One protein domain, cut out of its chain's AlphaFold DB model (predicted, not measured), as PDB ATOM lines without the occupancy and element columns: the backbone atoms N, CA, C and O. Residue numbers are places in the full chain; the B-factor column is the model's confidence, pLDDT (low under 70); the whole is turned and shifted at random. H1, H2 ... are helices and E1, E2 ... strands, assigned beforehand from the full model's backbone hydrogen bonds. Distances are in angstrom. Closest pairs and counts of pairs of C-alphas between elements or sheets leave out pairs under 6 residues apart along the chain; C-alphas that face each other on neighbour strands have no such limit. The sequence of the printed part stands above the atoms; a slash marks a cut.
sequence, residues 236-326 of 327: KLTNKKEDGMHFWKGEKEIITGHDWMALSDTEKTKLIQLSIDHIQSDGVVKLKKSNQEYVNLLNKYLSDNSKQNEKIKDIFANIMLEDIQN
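This is residues 236 to 326 of the 327 residues of the protein "Hypothetical Cytosolic Protein" of Bacillus cereus (strain ATCC 14579 / DSM 31 / CCUG 7414 / JCM 2152 / NBRC 15305 / NCIMB 9373 / NCTC 2599 / NRRL B-3711) (UniProt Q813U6). A small three-stranded antiparallel sheet, E1 E2 E3, covers one side of a cluster of helices, with H2 packed on one face of it and H3, on the side of H2 away from the sheet, starting beside H2 at Asn 291 and running off at a wide angle to it. H4 packs on H3 and reaches the sheet with its residues 312 to 314, while the short H1 sits at the end of the cluster near the start of H4. The printed part has 91 residues, with three named strands followed by four named helices; the sheet's order is E1 - E2 - E3, and the class is mixed, helices and strands. The whole is compact and rounded, with a radius of gyration of the C-alphas of 12.5 A and spans of 33 by 29 by 23 A.

E1, residues 236 to 240, E2, residues 244 to 249, and E3, residues 252 to 254, form a meander, each strand the antiparallel neighbour of the one before. In the hairpin of E1 and E2, N 238 and O 246 are within hydrogen-bond range at 3.0 A; in the hairpin of E2 and E3, N 254 and O 247 are at 2.8 A. H1, residues 257 to 261, is only just not on the sheet, with 4 pairs of C-alphas within 10 A. H2, residues 265 to 280, is on the sheet at a height over the sheet of 10.1 A; it lies over E1 and E2 and runs along the strands, at 26 degrees to E1 on the local plane. This gives two layers, a helix on one face of a sheet; the closest C-alphas of E1 and H2 are those of Leu 237 and Leu 274, 6.5 A apart. H3, residues 291 to 301, touches H2, with the C-alphas of Thr 269 and Asn 291 closest at 5.7 A; their lines are only just about perpendicular, at 72 degrees. H4, residues 312 to 325, touches H3 with residues 315 to 319 alone, the closest C-alphas being those of Leu 298 and Ile 315, 7.8 A apart. H3 and H4 run opposite ways at a steep tilt of 66 degrees. H4 only grazes the sheet, with residues 312 to 314, and is near H2. H1 and H4 are close but not clearly touching, the C-alphas of Gly 257 and Ile 312 being 5.4 A apart. In H1, H2, H3 and H4 every O i to N i+4 pair is within hydrogen-bond range.

E1 begins at C-alpha 236, at (299.973, 262.365, 247.242). E2 measures 17.0 A from first to last C-alpha, H2 22.2 A, H3 15.4 A and H4 20.0 A. H2 begins at C-alpha 265, at (297.821, 255.323, 233.784), and H4 ends at C-alpha 325, at (322.346, 264.651, 232.044).

The C-alphas farthest apart are those of Glu 251 and Asn 326, at 36.1 A. The printed part has no cut and no long link. The model's pLDDT is under 70 at residues 240 to 243, 282 to 284 and 326.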
ATOM      1  N   LYS A 236     299.220 261.309 246.550       83.75
ATOM      2  CA  LYS A 236     299.973 262.365 247.242       83.75
ATOM      3  C   LYS A 236     301.464 262.104 247.215       83.75
ATOM      4  O   LYS A 236     301.914 260.960 247.225       83.75
ATOM      5  N   LEU A 237     302.213 263.198 247.273       79.88
ATOM      6  CA  LEU A 237     303.640 263.208 247.552       79.88
ATOM      7  C   LEU A 237     303.847 263.868 248.912       79.88
ATOM      8  O   LEU A 237     303.363 264.973 249.155       79.88
ATOM      9  N   THR A 238     304.582 263.202 249.795       82.00
ATOM     10  CA  THR A 238     305.065 263.807 251.040       82.00
ATOM     11  C   THR A 238     306.582 263.787 251.051       82.00
ATOM     12  O   THR A 238     307.182 262.772 250.697       82.00
ATOM     13  N   ASN A 239     307.199 264.880 251.494       70.38
ATOM     14  CA  ASN A 239     308.641 264.961 251.679       70.38
ATOM     15  C   ASN A 239     308.947 265.315 253.142       70.38
ATOM     16  O   ASN A 239     308.520 266.362 253.631       70.38
ATOM     17  N   LYS A 240     309.661 264.427 253.842       67.44
ATOM     18  CA  LYS A 240     310.175 264.671 255.197       67.44
ATOM     19  C   LYS A 240     311.699 264.738 255.143       67.44
ATOM     20  O   LYS A 240     312.328 263.883 254.530       67.44
ATOM     21  N   LYS A 241     312.294 265.714 255.842       54.94
ATOM     22  CA  LYS A 241     313.751 265.961 255.850       54.94
ATOM     23  C   LYS A 241     314.599 264.750 256.275       54.94
ATOM     24  O   LYS A 241     315.760 264.691 255.893       54.94
ATOM     25  N   GLU A 242     314.034 263.822 257.045       56.72
ATOM     26  CA  GLU A 242     314.740 262.649 257.584       56.72
ATOM     27  C   GLU A 242     314.522 261.367 256.749       56.72
ATOM     28  O   GLU A 242     315.426 260.539 256.691       56.72
ATOM     29  N   ASP A 243     313.399 261.243 256.020       65.06
ATOM     30  CA  ASP A 243     312.986 259.995 255.335       65.06
ATOM     31  C   ASP A 243     312.878 260.109 253.791       65.06
ATOM     32  O   ASP A 243     312.801 259.106 253.067       65.06
ATOM     33  N   GLY A 244     312.945 261.333 253.255       72.31
ATOM     34  CA  GLY A 244     312.911 261.622 251.821       72.31
ATOM     35  C   GLY A 244     311.501 261.660 251.221       72.31
ATOM     36  O   GLY A 244     310.521 261.993 251.891       72.31
ATOM     37  N   MET A 245     311.409 261.381 249.916       81.25
ATOM     38  CA  MET A 245     310.156 261.385 249.153       81.25
ATOM     39  C   MET A 245     309.375 260.083 249.357       81.25
ATOM     40  O   MET A 245     309.931 258.994 249.189       81.25
ATOM     41  N   HIS A 246     308.083 260.219 249.652       86.38
ATOM     42  CA  HIS A 246     307.125 259.120 249.744       86.38
ATOM     43  C   HIS A 246     305.914 259.397 248.859       86.38
ATOM     44  O   HIS A 246     305.404 260.524 248.813       86.38
ATOM     45  N   PHE A 247     305.450 258.351 248.187       89.44
ATOM     46  CA  PHE A 247     304.287 258.373 247.313       89.44
ATOM     47  C   PHE A 247     303.145 257.616 247.970       89.44
ATOM     48  O   PHE A 247     303.356 256.538 248.519       89.44
ATOM     49  N   TRP A 248     301.934 258.148 247.876       87.94
ATOM     50  CA  TRP A 248     300.763 257.569 248.523       87.94
ATOM     51  C   TRP A 248     299.630 257.414 247.529       87.94
ATOM     52  O   TRP A 248     299.445 258.271 246.668       87.94
ATOM     53  N   LYS A 249     298.863 256.341 247.695       84.19
ATOM     54  CA  LYS A 249     297.522 256.162 247.156       84.19
ATOM     55  C   LYS A 249     296.610 255.945 248.360       84.19
ATOM     56  O   LYS A 249     296.589 254.864 248.947       84.19
ATOM     57  N   GLY A 250     295.906 257.000 248.774       82.56
ATOM     58  CA  GLY A 250     295.105 256.962 249.999       82.56
ATOM     59  C   GLY A 250     296.017 256.798 251.214       82.56
ATOM     60  O   GLY A 250     296.911 257.615 251.419       82.56
ATOM     61  N   GLU A 251     295.815 255.741 251.998       82.25
ATOM     62  CA  GLU A 251     296.677 255.405 253.145       82.25
ATOM     63  C   GLU A 251     297.819 254.440 252.779       82.25
ATOM     64  O   GLU A 251     298.718 254.210 253.589       82.25
ATOM     65  N   LYS A 252     297.816 253.876 251.562       86.31
ATOM     66  CA  LYS A 252     298.847 252.939 251.113       86.31
ATOM     67  C   LYS A 252     300.034 253.692 250.521       86.31
ATOM     68  O   LYS A 252     299.892 254.431 249.546       86.31
ATOM     69  N   GLU A 253     301.221 253.439 251.058       91.62
ATOM     70  CA  GLU A 253     302.463 253.903 250.450       91.62
ATOM     71  C   GLU A 253     302.797 253.087 249.188       91.62
ATOM     72  O   GLU A 253     302.664 251.862 249.153       91.62
ATOM     73  N   ILE A 254     303.245 253.775 248.143       92.94
ATOM     74  CA  ILE A 254     303.698 253.203 246.876       92.94
ATOM     75  C   ILE A 254     305.217 253.114 246.959       92.94
ATOM     76  O   ILE A 254     305.924 254.114 246.822       92.94
ATOM     77  N   ILE A 255     305.720 251.911 247.216       93.19
ATOM     78  CA  ILE A 255     307.124 251.706 247.582       93.19
ATOM     79  C   ILE A 255     307.896 251.096 246.417       93.19
ATOM     80  O   ILE A 255     309.050 251.456 246.184       93.19
ATOM     81  N   THR A 256     307.272 250.179 245.680       95.19
ATOM     82  CA  THR A 256     307.955 249.305 244.719       95.19
ATOM     83  C   THR A 256     307.425 249.445 243.295       95.19
ATOM     84  O   THR A 256     306.355 250.007 243.049       95.19
ATOM     85  N   GLY A 257     308.158 248.879 242.336       91.75
ATOM     86  CA  GLY A 257     307.670 248.700 240.971       91.75
ATOM     87  C   GLY A 257     306.381 247.869 240.877       91.75
ATOM     88  O   GLY A 257     305.554 248.148 240.013       91.75
ATOM     89  N   HIS A 258     306.153 246.913 241.785       92.12
ATOM     90  CA  HIS A 258     304.882 246.183 241.865       92.12
ATOM     91  C   HIS A 258     303.718 247.121 242.196       92.12
ATOM     92  O   HIS A 258     302.668 247.054 241.554       92.12
ATOM     93  N   ASP A 259     303.914 248.031 243.155       93.56
ATOM     94  CA  ASP A 259     302.895 249.022 243.503       93.56
ATOM     95  C   ASP A 259     302.610 249.949 242.322       93.56
ATOM     96  O   ASP A 259     301.449 250.216 242.030       93.56
ATOM     97  N   TRP A 260     303.651 250.373 241.596       93.75
ATOM     98  CA  TRP A 260     303.512 251.165 240.371       93.75
ATOM     99  C   TRP A 260     302.717 250.439 239.284       93.75
ATOM    100  O   TRP A 260     301.827 251.027 238.671       93.75
ATOM    101  N   MET A 261     303.023 249.166 239.026       90.62
ATOM    102  CA  MET A 261     302.342 248.396 237.984       90.62
ATOM    103  C   MET A 261     300.860 248.160 238.303       90.62
ATOM    104  O   MET A 261     300.072 247.990 237.375       90.62
ATOM    105  N   ALA A 262     300.472 248.223 239.579       88.25
ATOM    106  CA  ALA A 262     299.082 248.153 240.022       88.25
ATOM    107  C   ALA A 262     298.301 249.477 239.867       88.25
ATOM    108  O   ALA A 262     297.084 249.494 240.063       88.25
ATOM    109  N   LEU A 263     298.971 250.584 239.533       83.88
ATOM    110  CA  LEU A 263     298.326 251.872 239.285       83.88
ATOM    111  C   LEU A 263     297.731 251.946 237.877       83.88
ATOM    112  O   LEU A 263     298.290 251.432 236.904       83.88
ATOM    113  N   SER A 264     296.636 252.687 237.755       81.81
ATOM    114  CA  SER A 264     296.123 253.155 236.467       81.81
ATOM    115  C   SER A 264     297.068 254.177 235.826       81.81
ATOM    116  O   SER A 264     297.814 254.878 236.512       81.81
ATOM    117  N   ASP A 265     297.002 254.333 234.502       74.88
ATOM    118  CA  ASP A 265     297.821 255.323 233.784       74.88
ATOM    119  C   ASP A 265     297.561 256.764 234.253       74.88
ATOM    120  O   ASP A 265     298.481 257.585 234.307       74.88
ATOM    121  N   THR A 266     296.332 257.062 234.681       71.50
ATOM    122  CA  THR A 266     295.985 258.339 235.311       71.50
ATOM    123  C   THR A 266     296.738 258.550 236.627       71.50
ATOM    124  O   THR A 266     297.320 259.613 236.837       71.50
ATOM    125  N   GLU A 267     296.762 257.556 237.516       84.12
ATOM    126  CA  GLU A 267     297.476 257.640 238.798       84.12
ATOM    127  C   GLU A 267     298.992 257.743 238.592       84.12
ATOM    128  O   GLU A 267     299.651 258.558 239.239       84.12
ATOM    129  N   LYS A 268     299.532 256.989 237.627       90.38
ATOM    130  CA  LYS A 268     300.936 257.076 237.208       90.38
ATOM    131  C   LYS A 268     301.292 258.486 236.743       90.38
ATOM    132  O   LYS A 268     302.273 259.062 237.204       90.38
ATOM    133  N   THR A 269     300.461 259.075 235.886       82.31
ATOM    134  CA  THR A 269     300.652 260.441 235.376       82.31
ATOM    135  C   THR A 269     300.639 261.476 236.504       82.31
ATOM    136  O   THR A 269     301.470 262.384 236.499       82.31
ATOM    137  N   LYS A 270     299.758 261.320 237.506       83.38
ATOM    138  CA  LYS A 270     299.717 262.195 238.694       83.38
ATOM    139  C   LYS A 270     300.989 262.105 239.530       83.38
ATOM    140  O   LYS A 270     301.535 263.137 239.905       83.38
ATOM    141  N   LEU A 271     301.487 260.896 239.793       89.50
ATOM    142  CA  LEU A 271     302.747 260.711 240.526       89.50
ATOM    143  C   LEU A 271     303.936 261.342 239.804       89.50
ATOM    144  O   LEU A 271     304.781 261.971 240.442       89.50
ATOM    145  N   ILE A 272     303.987 261.201 238.478       90.31
ATOM    146  CA  ILE A 272     305.016 261.843 237.664       90.31
ATOM    147  C   ILE A 272     304.907 263.365 237.756       90.31
ATOM    148  O   ILE A 272     305.918 264.009 238.019       90.31
ATOM    149  N   GLN A 273     303.707 263.940 237.625       85.88
ATOM    150  CA  GLN A 273     303.520 265.388 237.750       85.88
ATOM    151  C   GLN A 273     303.979 265.903 239.117       85.88
ATOM    152  O   GLN A 273     304.768 266.837 239.174       85.88
ATOM    153  N   LEU A 274     303.567 265.252 240.211       86.00
ATOM    154  CA  LEU A 274     303.988 265.630 241.567       86.00
ATOM    155  C   LEU A 274     305.512 265.573 241.736       86.00
ATOM    156  O   LEU A 274     306.100 266.425 242.400       86.00
ATOM    157  N   SER A 275     306.158 264.579 241.124       87.75
ATOM    158  CA  SER A 275     307.617 264.436 241.149       87.75
ATOM    159  C   SER A 275     308.309 265.550 240.363       87.75
ATOM    160  O   SER A 275     309.290 266.119 240.837       87.75
ATOM    161  N   ILE A 276     307.782 265.888 239.183       85.50
ATOM    162  CA  ILE A 276     308.275 266.990 238.349       85.50
ATOM    163  C   ILE A 276     308.132 268.315 239.095       85.50
ATOM    164  O   ILE A 276     309.114 269.045 239.203       85.50
ATOM    165  N   ASP A 277     306.955 268.599 239.651       83.50
ATOM    166  CA  ASP A 277     306.688 269.826 240.406       83.50
ATOM    167  C   ASP A 277     307.645 269.949 241.594       83.50
ATOM    168  O   ASP A 277     308.194 271.020 241.847       83.50
ATOM    169  N   HIS A 278     307.910 268.837 242.285       82.06
ATOM    170  CA  HIS A 278     308.876 268.810 243.373       82.06
ATOM    171  C   HIS A 278     310.300 269.136 242.900       82.06
ATOM    172  O   HIS A 278     310.938 270.018 243.469       82.06
ATOM    173  N   ILE A 279     310.787 268.482 241.840       79.75
ATOM    174  CA  ILE A 279     312.137 268.704 241.287       79.75
ATOM    175  C   ILE A 279     312.302 270.131 240.745       79.75
ATOM    176  O   ILE A 279     313.367 270.732 240.872       79.75
ATOM    177  N   GLN A 280     311.256 270.676 240.125       78.19
ATOM    178  CA  GLN A 280     311.288 271.989 239.485       78.19
ATOM    179  C   GLN A 280     310.982 273.140 240.447       78.19
ATOM    180  O   GLN A 280     311.230 274.292 240.088       78.19
ATOM    181  N   SER A 281     310.501 272.857 241.664       75.62
ATOM    182  CA  SER A 281     310.188 273.884 242.667       75.62
ATOM    183  C   SER A 281     311.385 274.772 243.041       75.62
ATOM    184  O   SER A 281     311.188 275.941 243.365       75.62
ATOM    185  N   ASP A 282     312.618 274.274 242.879       62.34
ATOM    186  CA  ASP A 282     313.856 275.021 243.137       62.34
ATOM    187  C   ASP A 282     314.390 275.787 241.905       62.34
ATOM    188  O   ASP A 282     315.392 276.495 241.991       62.34
ATOM    189  N   GLY A 283     313.749 275.667 240.735       60.03
ATOM    190  CA  GLY A 283     314.040 276.461 239.529       60.03
ATOM    191  C   GLY A 283     315.371 276.172 238.813       60.03
ATOM    192  O   GLY A 283     315.646 276.769 237.773       60.03
ATOM    193  N   VAL A 284     316.195 275.257 239.330       64.44
ATOM    194  CA  VAL A 284     317.539 274.953 238.792       64.44
ATOM    195  C   VAL A 284     317.511 273.881 237.691       64.44
ATOM    196  O   VAL A 284     318.431 273.796 236.876       64.44
ATOM    197  N   VAL A 285     316.452 273.070 237.625       73.19
ATOM    198  CA  VAL A 285     316.393 271.860 236.794       73.19
ATOM    199  C   VAL A 285     315.195 271.910 235.844       73.19
ATOM    200  O   VAL A 285     314.066 272.101 236.282       73.19
ATOM    201  N   LYS A 286     315.425 271.699 234.539       77.19
ATOM    202  CA  LYS A 286     314.364 271.617 233.522       77.19
ATOM    203  C   LYS A 286     314.298 270.211 232.931       77.19
ATOM    204  O   LYS A 286     315.230 269.782 232.258       77.19
ATOM    205  N   LEU A 287     313.175 269.535 233.154       82.56
ATOM    206  CA  LEU A 287     312.868 268.240 232.542       82.56
ATOM    207  C   LEU A 287     312.229 268.481 231.166       82.56
ATOM    208  O   LEU A 287     311.464 269.433 230.999       82.56
ATOM    209  N   LYS A 288     312.590 267.670 230.168       82.25
ATOM    210  CA  LYS A 288     312.205 267.870 228.758       82.25
ATOM    211  C   LYS A 288     311.032 266.981 228.338       82.25
ATOM    212  O   LYS A 288     310.271 267.369 227.455       82.25
ATOM    213  N   LYS A 289     310.905 265.797 228.938       85.44
ATOM    214  CA  LYS A 289     309.855 264.819 228.618       85.44
ATOM    215  C   LYS A 289     308.516 265.191 229.257       85.44
ATOM    216  O   LYS A 289     308.469 265.712 230.369       85.44
ATOM    217  N   SER A 290     307.431 264.880 228.560       84.81
ATOM    218  CA  SER A 290     306.064 264.931 229.081       84.81
ATOM    219  C   SER A 290     305.817 263.843 230.131       84.81
ATOM    220  O   SER A 290     306.520 262.829 230.188       84.81
ATOM    221  N   ASN A 291     304.761 264.002 230.934       83.69
ATOM    222  CA  ASN A 291     304.406 263.008 231.948       83.69
ATOM    223  C   ASN A 291     304.174 261.625 231.338       83.69
ATOM    224  O   ASN A 291     304.641 260.628 231.878       83.69
ATOM    225  N   GLN A 292     303.493 261.565 230.190       81.62
ATOM    226  CA  GLN A 292     303.211 260.300 229.520       81.62
ATOM    227  C   GLN A 292     304.491 259.627 229.012       81.62
ATOM    228  O   GLN A 292     304.610 258.405 229.082       81.62
ATOM    229  N   GLU A 293     305.476 260.394 228.539       88.69
ATOM    230  CA  GLU A 293     306.776 259.843 228.144       88.69
ATOM    231  C   GLU A 293     307.511 259.221 229.334       88.69
ATOM    232  O   GLU A 293     308.049 258.122 229.208       88.69
ATOM    233  N   TYR A 294     307.470 259.859 230.505       93.00
ATOM    234  CA  TYR A 294     307.991 259.265 231.735       93.00
ATOM    235  C   TYR A 294     307.228 258.000 232.134       93.00
ATOM    236  O   TYR A 294     307.856 256.972 232.375       93.00
ATOM    237  N   VAL A 295     305.891 258.024 232.127       90.56
ATOM    238  CA  VAL A 295     305.074 256.829 232.399       90.56
ATOM    239  C   VAL A 295     305.471 255.673 231.476       90.56
ATOM    240  O   VAL A 295     305.653 254.546 231.939       90.56
ATOM    241  N   ASN A 296     305.678 255.947 230.188       88.31
ATOM    242  CA  ASN A 296     306.086 254.944 229.206       88.31
ATOM    243  C   ASN A 296     307.489 254.385 229.489       88.31
ATOM    244  O   ASN A 296     307.688 253.174 229.394       88.31
ATOM    245  N   LEU A 297     308.454 255.237 229.853       94.00
ATOM    246  CA  LEU A 297     309.808 254.804 230.220       94.00
ATOM    247  C   LEU A 297     309.796 253.904 231.455       94.00
ATOM    248  O   LEU A 297     310.444 252.858 231.454       94.00
ATOM    249  N   LEU A 298     309.016 254.266 232.471       94.62
ATOM    250  CA  LEU A 298     308.894 253.477 233.691       94.62
ATOM    251  C   LEU A 298     308.179 252.152 233.460       94.62
ATOM    252  O   LEU A 298     308.668 251.117 233.899       94.62
ATOM    253  N   ASN A 299     307.063 252.158 232.728       93.56
ATOM    254  CA  ASN A 299     306.373 250.926 232.349       93.56
ATOM    255  C   ASN A 299     307.293 250.009 231.527       93.56
ATOM    256  O   ASN A 299     307.270 248.795 231.708       93.56
ATOM    257  N   LYS A 300     308.140 250.573 230.652       93.62
ATOM    258  CA  LYS A 300     309.142 249.803 229.906       93.62
ATOM    259  C   LYS A 300     310.202 249.210 230.836       93.62
ATOM    260  O   LYS A 300     310.494 248.026 230.711       93.62
ATOM    261  N   TYR A 301     310.755 249.992 231.763       93.75
ATOM    262  CA  TYR A 301     311.741 249.511 232.739       93.75
ATOM    263  C   TYR A 301     311.174 248.387 233.621       93.75
ATOM    264  O   TYR A 301     311.799 247.346 233.792       93.75
ATOM    265  N   LEU A 302     309.946 248.567 234.112       95.12
ATOM    266  CA  LEU A 302     309.250 247.632 235.002       95.12
ATOM    267  C   LEU A 302     308.547 246.478 234.276       95.12
ATOM    268  O   LEU A 302     307.969 245.610 234.929       95.12
ATOM    269  N   SER A 303     308.607 246.436 232.941       92.62
ATOM    270  CA  SER A 303     308.131 245.281 232.168       92.62
ATOM    271  C   SER A 303     308.955 244.018 232.446       92.62
ATOM    272  O   SER A 303     308.454 242.907 232.283       92.62
ATOM    273  N   ASP A 304     310.192 244.182 232.923       92.62
ATOM    274  CA  ASP A 304     310.971 243.108 233.523       92.62
ATOM    275  C   ASP A 304     310.512 242.884 234.973       92.62
ATOM    276  O   ASP A 304     310.762 243.696 235.865       92.62
ATOM    277  N   ASN A 305     309.856 241.750 235.227       89.88
ATOM    278  CA  ASN A 305     309.353 241.394 236.557       89.88
ATOM    279  C   ASN A 305     310.455 241.355 237.632       89.88
ATOM    280  O   ASN A 305     310.166 241.596 238.803       89.88
ATOM    281  N   SER A 306     311.718 241.097 237.265       93.38
ATOM    282  CA  SER A 306     312.834 241.122 238.224       93.38
ATOM    283  C   SER A 306     313.085 242.523 238.797       93.38
ATOM    284  O   SER A 306     313.573 242.654 239.921       93.38
ATOM    285  N   LYS A 307     312.679 243.565 238.062       92.56
ATOM    286  CA  LYS A 307     312.813 244.980 238.422       92.56
ATOM    287  C   LYS A 307     311.686 245.498 239.301       92.56
ATOM    288  O   LYS A 307     311.837 246.531 239.942       92.56
ATOM    289  N   GLN A 308     310.567 244.785 239.398       92.88
ATOM    290  CA  GLN A 308     309.396 245.272 240.133       92.88
ATOM    291  C   GLN A 308     309.582 245.286 241.660       92.88
ATOM    292  O   GLN A 308     308.824 245.949 242.364       92.88
ATOM    293  N   ASN A 309     310.606 244.611 242.191       93.44
ATOM    294  CA  ASN A 309     310.975 244.697 243.609       93.44
ATOM    295  C   ASN A 309     311.807 245.943 243.951       93.44
ATOM    296  O   ASN A 309     312.023 246.232 245.128       93.44
ATOM    297  N   GLU A 310     312.300 246.670 242.946       94.44
ATOM    298  CA  GLU A 310     313.094 247.876 243.164       94.44
ATOM    299  C   GLU A 310     312.218 249.020 243.692       94.44
ATOM    300  O   GLU A 310     311.016 249.104 243.409       94.44
ATOM    301  N   LYS A 311     312.829 249.910 244.484       93.12
ATOM    302  CA  LYS A 311     312.135 251.056 245.072       93.12
ATOM    303  C   LYS A 311     311.766 252.054 243.986       93.12
ATOM    304  O   LYS A 311     312.622 252.541 243.251       93.12
ATOM    305  N   ILE A 312     310.492 252.422 243.940       91.62
ATOM    306  CA  ILE A 312     309.954 253.252 242.866       91.62
ATOM    307  C   ILE A 312     310.581 254.651 242.845       91.62
ATOM    308  O   ILE A 312     310.879 255.179 241.779       91.62
ATOM    309  N   LYS A 313     310.878 255.219 244.020       88.31
ATOM    310  CA  LYS A 313     311.529 256.530 244.142       88.31
ATOM    311  C   LYS A 313     312.943 256.560 243.559       88.31
ATOM    312  O   LYS A 313     313.323 257.558 242.952       88.31
ATOM    313  N   ASP A 314     313.682 255.460 243.681       89.81
ATOM    314  CA  ASP A 314     315.043 255.358 243.153       89.81
ATOM    315  C   ASP A 314     314.996 255.252 241.620       89.81
ATOM    316  O   ASP A 314     315.753 255.923 240.920       89.81
ATOM    317  N   ILE A 315     314.036 254.487 241.087       91.00
ATOM    318  CA  ILE A 315     313.783 254.387 239.642       91.00
ATOM    319  C   ILE A 315     313.403 255.757 239.058       91.00
ATOM    320  O   ILE A 315     313.956 256.162 238.035       91.00
ATOM    321  N   PHE A 316     312.484 256.480 239.708       89.62
ATOM    322  CA  PHE A 316     312.064 257.823 239.291       89.62
ATOM    323  C   PHE A 316     313.256 258.773 239.222       89.62
ATOM    324  O   PHE A 316     313.472 259.416 238.194       89.62
ATOM    325  N   ALA A 317     314.035 258.834 240.306       86.69
ATOM    326  CA  ALA A 317     315.202 259.695 240.396       86.69
ATOM    327  C   ALA A 317     316.204 259.384 239.280       86.69
ATOM    328  O   ALA A 317     316.641 260.303 238.596       86.69
ATOM    329  N   ASN A 318     316.506 258.107 239.036       89.31
ATOM    330  CA  ASN A 318     317.442 257.699 237.988       89.31
ATOM    331  C   ASN A 318     316.966 258.117 236.590       89.31
ATOM    332  O   ASN A 318     317.709 258.774 235.864       89.31
ATOM    333  N   ILE A 319     315.715 257.812 236.232       89.00
ATOM    334  CA  ILE A 319     315.167 258.139 234.905       89.00
ATOM    335  C   ILE A 319     315.100 259.658 234.686       89.00
ATOM    336  O   ILE A 319     315.387 260.146 233.591       89.00
ATOM    337  N   MET A 320     314.732 260.427 235.713       87.62
ATOM    338  CA  MET A 320     314.681 261.889 235.615       87.62
ATOM    339  C   MET A 320     316.084 262.508 235.591       87.62
ATOM    340  O   MET A 320     316.314 263.456 234.843       87.62
ATOM    341  N   LEU A 321     317.050 261.956 236.332       85.12
ATOM    342  CA  LEU A 321     318.457 262.365 236.269       85.12
ATOM    343  C   LEU A 321     319.068 262.115 234.889       85.12
ATOM    344  O   LEU A 321     319.787 262.975 234.382       85.12
ATOM    345  N   GLU A 322     318.753 260.988 234.251       85.88
ATOM    346  CA  GLU A 322     319.174 260.712 232.876       85.88
ATOM    347  C   GLU A 322     318.641 261.760 231.886       85.88
ATOM    348  O   GLU A 322     319.367 262.164 230.975       85.88
ATOM    349  N   ASP A 323     317.405 262.247 232.057       84.44
ATOM    350  CA  ASP A 323     316.853 263.325 231.216       84.44
ATOM    351  C   ASP A 323     317.620 264.645 231.388       84.44
ATOM    352  O   ASP A 323     317.804 265.395 230.429       84.44
ATOM    353  N   ILE A 324     318.109 264.912 232.601       81.38
ATOM    354  CA  ILE A 324     318.888 266.113 232.925       81.38
ATOM    355  C   ILE A 324     320.311 266.024 232.354       81.38
ATOM    356  O   ILE A 324     320.847 267.019 231.863       81.38
ATOM    357  N   GLN A 325     320.944 264.849 232.433       78.31
ATOM    358  CA  GLN A 325     322.346 264.651 232.044       78.31
ATOM    359  C   GLN A 325     322.548 264.506 230.533       78.31
ATOM    360  O   GLN A 325     323.587 264.923 230.014       78.31
ATOM    361  N   ASN A 326     321.559 263.967 229.819       68.19
ATOM    362  CA  ASN A 326     321.563 263.904 228.360       68.19
ATOM    363  C   ASN A 326     321.260 265.304 227.781       68.19
ATOM    364  O   ASN A 326     320.115 265.651 227.463       68.19
TER     365      ASN A 326